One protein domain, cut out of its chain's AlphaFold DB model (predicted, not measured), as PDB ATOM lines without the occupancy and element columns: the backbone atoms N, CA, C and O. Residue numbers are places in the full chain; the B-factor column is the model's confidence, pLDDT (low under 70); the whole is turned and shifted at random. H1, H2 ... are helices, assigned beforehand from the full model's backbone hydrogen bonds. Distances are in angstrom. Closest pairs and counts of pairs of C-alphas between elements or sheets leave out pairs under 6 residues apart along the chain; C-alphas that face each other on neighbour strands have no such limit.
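AT A GLANCE: This is residues 97 to 147 of the 147 residues of the protein "Small subunit ribosomal protein S15" of Rhipicephalus zambeziensis (UniProt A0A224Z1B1). What shape does the printed part make? It is a small looped head, where residues 97 to 124 wind round with the two short helices H1 and H2 at the far end, and a longer helix, H3, leads away from it into a thin tail, residues 140 to 147. Residues 135 to 147, the last part of H3 and the tail, stick out and make much of the length. What is it built of? The printed part has 51 residues with three named helices, in the order H1, H2, H3, and no named strand; its class is all helix, with 26 residues in named elements. How compact is it? It is only just extended, close to loose, with a radius of gyration of the C-alphas of 14.9 A and spans of 52 by 25 by 12 A.

IN THESE COORDINATES: Where does the printed part begin, and where is its first helix? It begins at C-alpha 97, at (11.771, 28.489, -18.923), and H1 covers residues 105 to 109, 6.6 A from first to last C-alpha. Which helices follow? H2 covers residues 112 to 117 and is 9.0 A long from first to last C-alpha. H3 covers residues 125 to 139, 21.1 A from C-alpha 125 at (18.183, 39.215, -12.176) to C-alpha 139 at (-2.065, 39.846, -17.929).

HOW THE PARTS SIT: How do H1 and H2 meet? They only just touch, with 3 pairs of C-alphas within 8 A, and they touch only at the corner by their tight link of 2 residues. Their closest C-alphas are those of Leu 107 and Lys 115, 6.4 A apart. Where does H3 stand? H3 touches no helix: it is apart from H1 and apart from H2, and a short link of 7 residues joins H2 to H3. What do the backbone N and O atoms show? In H1, H2 and H3 every O i to N i+4 pair is within hydrogen-bond range.

THE WHOLE: How large is it? The two C-alphas farthest apart are those of Pro 111 and Leu 147, at 51.8 A. Which stretches stand free? Residues 108 to 114, of which 112 to 114 belong to H2, and residues 135 to 147, of which 135 to 139 belong to H3, stand free; the body without them has 31 residues and spans 25 by 17 by 8 A. Is the printed part whole? It has no cut and no long link between its helices, and it ends at residue 147, the chain's last residue. Where is the model's confidence low? The mean pLDDT of the printed part is 79.3, and residue 103 and residues 140 to 147 are under 70.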
ATOM      1  N   PRO A  97      10.694  28.384 -17.953       85.88
ATOM      2  CA  PRO A  97      11.771  28.489 -18.923       85.88
ATOM      3  C   PRO A  97      12.151  29.949 -19.201       85.88
ATOM      4  O   PRO A  97      11.375  30.886 -19.024       85.88
ATOM      5  N   LEU A  98      13.396  30.144 -19.622       87.12
ATOM      6  CA  LEU A  98      13.885  31.431 -20.091       87.12
ATOM      7  C   LEU A  98      13.149  31.852 -21.364       87.12
ATOM      8  O   LEU A  98      12.795  31.033 -22.215       87.12
ATOM      9  N   ASN A  99      13.001  33.165 -21.521       82.69
ATOM     10  CA  ASN A  99      12.343  33.734 -22.684       82.69
ATOM     11  C   ASN A  99      13.062  33.299 -23.980       82.69
ATOM     12  O   ASN A  99      14.287  33.394 -24.077       82.69
ATOM     13  N   GLY A 100      12.301  32.784 -24.950       82.00
ATOM     14  CA  GLY A 100      12.814  32.224 -26.209       82.00
ATOM     15  C   GLY A 100      13.152  30.725 -26.195       82.00
ATOM     16  O   GLY A 100      13.357  30.155 -27.264       82.00
ATOM     17  N   PHE A 101      13.163  30.062 -25.033       80.62
ATOM     18  CA  PHE A 101      13.474  28.627 -24.929       80.62
ATOM     19  C   PHE A 101      12.238  27.723 -24.836       80.62
ATOM     20  O   PHE A 101      12.336  26.523 -25.102       80.62
ATOM     21  N   GLU A 102      11.067  28.292 -24.539       74.06
ATOM     22  CA  GLU A 102       9.800  27.562 -24.365       74.06
ATOM     23  C   GLU A 102       9.348  26.812 -25.635       74.06
ATOM     24  O   GLU A 102       8.632  25.813 -25.564       74.06
ATOM     25  N   LEU A 103       9.810  27.263 -26.806       67.88
ATOM     26  CA  LEU A 103       9.410  26.737 -28.114       67.88
ATOM     27  C   LEU A 103      10.311  25.616 -28.645       67.88
ATOM     28  O   LEU A 103       9.979  25.005 -29.656       67.88
ATOM     29  N   SER A 104      11.444  25.333 -28.000       79.88
ATOM     30  CA  SER A 104      12.398  24.359 -28.538       79.88
ATOM     31  C   SER A 104      12.004  22.917 -28.192       79.88
ATOM     32  O   SER A 104      11.947  22.519 -27.026       79.88
ATOM     33  N   ASP A 105      11.745  22.100 -29.216       83.44
ATOM     34  CA  ASP A 105      11.388  20.681 -29.050       83.44
ATOM     35  C   ASP A 105      12.543  19.849 -28.465       83.44
ATOM     36  O   ASP A 105      12.337  18.863 -27.748       83.44
ATOM     37  N   GLU A 106      13.772  20.317 -28.674       85.19
ATOM     38  CA  GLU A 106      14.982  19.778 -28.054       85.19
ATOM     39  C   GLU A 106      14.937  19.907 -26.529       85.19
ATOM     40  O   GLU A 106      15.236  18.953 -25.809       85.19
ATOM     41  N   LEU A 107      14.482  21.052 -26.012       83.56
ATOM     42  CA  LEU A 107      14.434  21.301 -24.575       83.56
ATOM     43  C   LEU A 107      13.321  20.507 -23.888       83.56
ATOM     44  O   LEU A 107      13.481  20.099 -22.738       83.56
ATOM     45  N   LYS A 108      12.220  20.209 -24.590       84.44
ATOM     46  CA  LYS A 108      11.152  19.331 -24.076       84.44
ATOM     47  C   LYS A 108      11.653  17.904 -23.857       84.44
ATOM     48  O   LYS A 108      11.298  17.281 -22.853       84.44
ATOM     49  N   THR A 109      12.515  17.423 -24.748       90.62
ATOM     50  CA  THR A 109      13.066  16.056 -24.723       90.62
ATOM     51  C   THR A 109      14.348  15.949 -23.884       90.62
ATOM     52  O   THR A 109      14.753  14.857 -23.490       90.62
ATOM     53  N   ALA A 110      14.975  17.084 -23.565       86.62
ATOM     54  CA  ALA A 110      16.225  17.151 -22.823       86.62
ATOM     55  C   ALA A 110      16.134  16.582 -21.388       86.62
ATOM     56  O   ALA A 110      15.072  16.622 -20.745       86.62
ATOM     57  N   PRO A 111      17.269  16.109 -20.836       92.31
ATOM     58  CA  PRO A 111      17.350  15.663 -19.449       92.31
ATOM     59  C   PRO A 111      17.049  16.805 -18.459       92.31
ATOM     60  O   PRO A 111      17.304  17.979 -18.749       92.31
ATOM     61  N   PRO A 112      16.553  16.486 -17.248       88.25
ATOM     62  CA  PRO A 112      16.078  17.483 -16.281       88.25
ATOM     63  C   PRO A 112      17.168  18.459 -15.825       88.25
ATOM     64  O   PRO A 112      16.887  19.619 -15.536       88.25
ATOM     65  N   GLN A 113      18.427  18.017 -15.805       90.38
ATOM     66  CA  GLN A 113      19.571  18.870 -15.484       90.38
ATOM     67  C   GLN A 113      19.749  19.993 -16.511       90.38
ATOM     68  O   GLN A 113      19.991  21.133 -16.129       90.38
ATOM     69  N   VAL A 114      19.569  19.689 -17.800       88.62
ATOM     70  CA  VAL A 114      19.661  20.677 -18.885       88.62
ATOM     71  C   VAL A 114      18.464  21.622 -18.835       88.62
ATOM     72  O   VAL A 114      18.647  22.832 -18.912       88.62
ATOM     73  N   LYS A 115      17.254  21.107 -18.582       87.69
ATOM     74  CA  LYS A 115      16.051  21.941 -18.390       87.69
ATOM     75  C   LYS A 115      16.228  22.986 -17.282       87.69
ATOM     76  O   LYS A 115      15.789  24.117 -17.441       87.69
ATOM     77  N   LYS A 116      16.924  22.628 -16.200       89.19
ATOM     78  CA  LYS A 116      17.229  23.531 -15.079       89.19
ATOM     79  C   LYS A 116      18.178  24.676 -15.457       89.19
ATOM     80  O   LYS A 116      18.074  25.761 -14.901       89.19
ATOM     81  N   VAL A 117      19.109  24.450 -16.386       90.69
ATOM     82  CA  VAL A 117      20.022  25.502 -16.882       90.69
ATOM     83  C   VAL A 117      19.253  26.572 -17.645       90.69
ATOM     84  O   VAL A 117      19.567  27.754 -17.541       90.69
ATOM     85  N   PHE A 118      18.223  26.156 -18.375       88.31
ATOM     86  CA  PHE A 118      17.387  27.048 -19.166       88.31
ATOM     87  C   PHE A 118      16.140  27.540 -18.421       88.31
ATOM     88  O   PHE A 118      15.253  28.110 -19.054       88.31
ATOM     89  N   SER A 119      16.054  27.344 -17.102       89.56
ATOM     90  CA  SER A 119      14.963  27.869 -16.282       89.56
ATOM     91  C   SER A 119      15.368  29.134 -15.526       89.56
ATOM     92  O   SER A 119      16.552  29.433 -15.339       89.56
ATOM     93  N   LEU A 120      14.372  29.872 -15.037       88.81
ATOM     94  CA  LEU A 120      14.575  31.078 -14.233       88.81
ATOM     95  C   LEU A 120      15.353  30.829 -12.933       88.81
ATOM     96  O   LEU A 120      15.920  31.764 -12.376       88.81
ATOM     97  N   GLN A 121      15.444  29.578 -12.477       87.69
ATOM     98  CA  GLN A 121      16.203  29.191 -11.290       87.69
ATOM     99  C   GLN A 121      17.694  29.550 -11.370       87.69
ATOM    100  O   GLN A 121      18.298  29.844 -10.340       87.69
ATOM    101  N   LEU A 122      18.289  29.497 -12.564       87.19
ATOM    102  CA  LEU A 122      19.698  29.843 -12.799       87.19
ATOM    103  C   LEU A 122      19.852  31.119 -13.642       87.19
ATOM    104  O   LEU A 122      20.947  31.434 -14.106       87.19
ATOM    105  N   ALA A 123      18.761  31.861 -13.835       87.06
ATOM    106  CA  ALA A 123      18.748  33.068 -14.639       87.06
ATOM    107  C   ALA A 123      19.317  34.280 -13.890       87.06
ATOM    108  O   ALA A 123      19.314  34.368 -12.661       87.06
ATOM    109  N   SER A 124      19.778  35.265 -14.658       88.44
ATOM    110  CA  SER A 124      20.187  36.560 -14.112       88.44
ATOM    111  C   SER A 124      18.985  37.374 -13.618       88.44
ATOM    112  O   SER A 124      17.881  37.263 -14.151       88.44
ATOM    113  N   LEU A 125      19.216  38.288 -12.668       85.00
ATOM    114  CA  LEU A 125      18.183  39.215 -12.176       85.00
ATOM    115  C   LEU A 125      17.501  39.999 -13.304       85.00
ATOM    116  O   LEU A 125      16.293  40.219 -13.273       85.00
ATOM    117  N   ARG A 126      18.263  40.374 -14.338       86.25
ATOM    118  CA  ARG A 126      17.724  41.055 -15.516       86.25
ATOM    119  C   ARG A 126      16.717  40.183 -16.269       86.25
ATOM    120  O   ARG A 126      15.649  40.671 -16.618       86.25
ATOM    121  N   GLN A 127      17.041  38.912 -16.500       87.19
ATOM    122  CA  GLN A 127      16.148  37.970 -17.186       87.19
ATOM    123  C   GLN A 127      14.894  37.679 -16.359       87.19
ATOM    124  O   GLN A 127      13.803  37.615 -16.914       87.19
ATOM    125  N   ILE A 128      15.032  37.571 -15.034       86.94
ATOM    126  CA  ILE A 128      13.892  37.428 -14.120       86.94
ATOM    127  C   ILE A 128      12.980  38.659 -14.219       86.94
ATOM    128  O   ILE A 128      11.765  38.527 -14.340       86.94
ATOM    129  N   HIS A 129      13.553  39.865 -14.229       84.81
ATOM    130  CA  HIS A 129      12.785  41.099 -14.386       84.81
ATOM    131  C   HIS A 129      12.080  41.181 -15.754       84.81
ATOM    132  O   HIS A 129      10.919  41.579 -15.834       84.81
ATOM    133  N   GLU A 130      12.756  40.792 -16.837       86.44
ATOM    134  CA  GLU A 130      12.169  40.742 -18.182       86.44
ATOM    135  C   GLU A 130      11.017  39.726 -18.270       86.44
ATOM    136  O   GLU A 130       9.962  40.058 -18.811       86.44
ATOM    137  N   ALA A 131      11.173  38.541 -17.674       85.06
ATOM    138  CA  ALA A 131      10.127  37.522 -17.587       85.06
ATOM    139  C   ALA A 131       8.884  38.027 -16.833       85.06
ATOM    140  O   ALA A 131       7.760  37.874 -17.308       85.06
ATOM    141  N   LYS A 132       9.075  38.717 -15.704       82.12
ATOM    142  CA  LYS A 132       7.970  39.337 -14.954       82.12
ATOM    143  C   LYS A 132       7.271  40.434 -15.748       82.12
ATOM    144  O   LYS A 132       6.045  40.522 -15.739       82.12
ATOM    145  N   LYS A 133       8.034  41.269 -16.455       84.12
ATOM    146  CA  LYS A 133       7.460  42.308 -17.316       84.12
ATOM    147  C   LYS A 133       6.574  41.692 -18.402       84.12
ATOM    148  O   LYS A 133       5.497  42.224 -18.646       84.12
ATOM    149  N   ALA A 134       7.006  40.589 -19.016       82.06
ATOM    150  CA  ALA A 134       6.208  39.877 -20.012       82.06
ATOM    151  C   ALA A 134       4.881  39.374 -19.421       82.06
ATOM    152  O   ALA A 134       3.832  39.693 -19.971       82.06
ATOM    153  N   GLN A 135       4.909  38.729 -18.248       80.19
ATOM    154  CA  GLN A 135       3.694  38.269 -17.559       80.19
ATOM    155  C   GLN A 135       2.710  39.408 -17.261       80.19
ATOM    156  O   GLN A 135       1.509  39.258 -17.455       80.19
ATOM    157  N   ILE A 136       3.205  40.568 -16.814       78.50
ATOM    158  CA  ILE A 136       2.357  41.742 -16.546       78.50
ATOM    159  C   ILE A 136       1.761  42.292 -17.848       78.50
ATOM    160  O   ILE A 136       0.593  42.669 -17.875       78.50
ATOM    161  N   CYS A 137       2.549  42.344 -18.924       77.12
ATOM    162  CA  CYS A 137       2.070  42.786 -20.231       77.12
ATOM    163  C   CYS A 137       1.018  41.836 -20.820       77.12
ATOM    164  O   CYS A 137       0.071  42.315 -21.431       77.12
ATOM    165  N   GLU A 138       1.154  40.524 -20.624       76.00
ATOM    166  CA  GLU A 138       0.163  39.528 -21.054       76.00
ATOM    167  C   GLU A 138      -1.102  39.546 -20.183       76.00
ATOM    168  O   GLU A 138      -2.208  39.363 -20.685       76.00
ATOM    169  N   ALA A 139      -0.956  39.803 -18.881       70.50
ATOM    170  CA  ALA A 139      -2.065  39.846 -17.929       70.50
ATOM    171  C   ALA A 139      -2.922  41.118 -18.021       70.50
ATOM    172  O   ALA A 139      -4.015  41.151 -17.456       70.50
ATOM    173  N   LEU A 140      -2.449  42.165 -18.703       63.28
ATOM    174  CA  LEU A 140      -3.241  43.352 -19.008       63.28
ATOM    175  C   LEU A 140      -3.890  43.162 -20.385       63.28
ATOM    176  O   LEU A 140      -3.277  43.532 -21.388       63.28
ATOM    177  N   PRO A 141      -5.121  42.610 -20.472       55.84
ATOM    178  CA  PRO A 141      -5.857  42.671 -21.721       55.84
ATOM    179  C   PRO A 141      -5.990  44.146 -22.083       55.84
ATOM    180  O   PRO A 141      -6.235  44.973 -21.201       55.84
ATOM    181  N   GLU A 142      -5.791  44.460 -23.362       56.00
ATOM    182  CA  GLU A 142      -6.016  45.781 -23.933       56.00
ATOM    183  C   GLU A 142      -7.270  46.379 -23.298       56.00
ATOM    184  O   GLU A 142      -8.393  45.935 -23.556       56.00
ATOM    185  N   ALA A 143      -7.077  47.335 -22.388       50.69
ATOM    186  CA  ALA A 143      -8.168  48.068 -21.791       50.69
ATOM    187  C   ALA A 143      -8.765  48.900 -22.921       50.69
ATOM    188  O   ALA A 143      -8.307  50.003 -23.199       50.69
ATOM    189  N   SER A 144      -9.712  48.273 -23.622       49.56
ATOM    190  CA  SER A 144     -10.771  48.823 -24.446       49.56
ATOM    191  C   SER A 144     -10.670  50.340 -24.570       49.56
ATOM    192  O   SER A 144     -11.339  51.079 -23.845       49.56
ATOM    193  N   ILE A 145      -9.888  50.799 -25.548       50.81
ATOM    194  CA  ILE A 145     -10.108  52.103 -26.166       50.81
ATOM    195  C   ILE A 145     -11.406  51.947 -26.968       50.81
ATOM    196  O   ILE A 145     -11.408  51.728 -28.174       50.81
ATOM    197  N   ARG A 146     -12.531  51.957 -26.255       43.31
ATOM    198  CA  ARG A 146     -13.843  52.264 -26.816       43.31
ATOM    199  C   ARG A 146     -14.098  53.711 -26.428       43.31
ATOM    200  O   ARG A 146     -14.537  53.981 -25.312       43.31
ATOM    201  N   LEU A 147     -13.684  54.607 -27.322       43.38
ATOM    202  CA  LEU A 147     -14.268  55.940 -27.431       43.38
ATOM    203  C   LEU A 147     -15.657  55.812 -28.060       43.38
ATOM    204  O   LEU A 147     -15.806  54.936 -28.944       43.38
TER     205      LEU A 147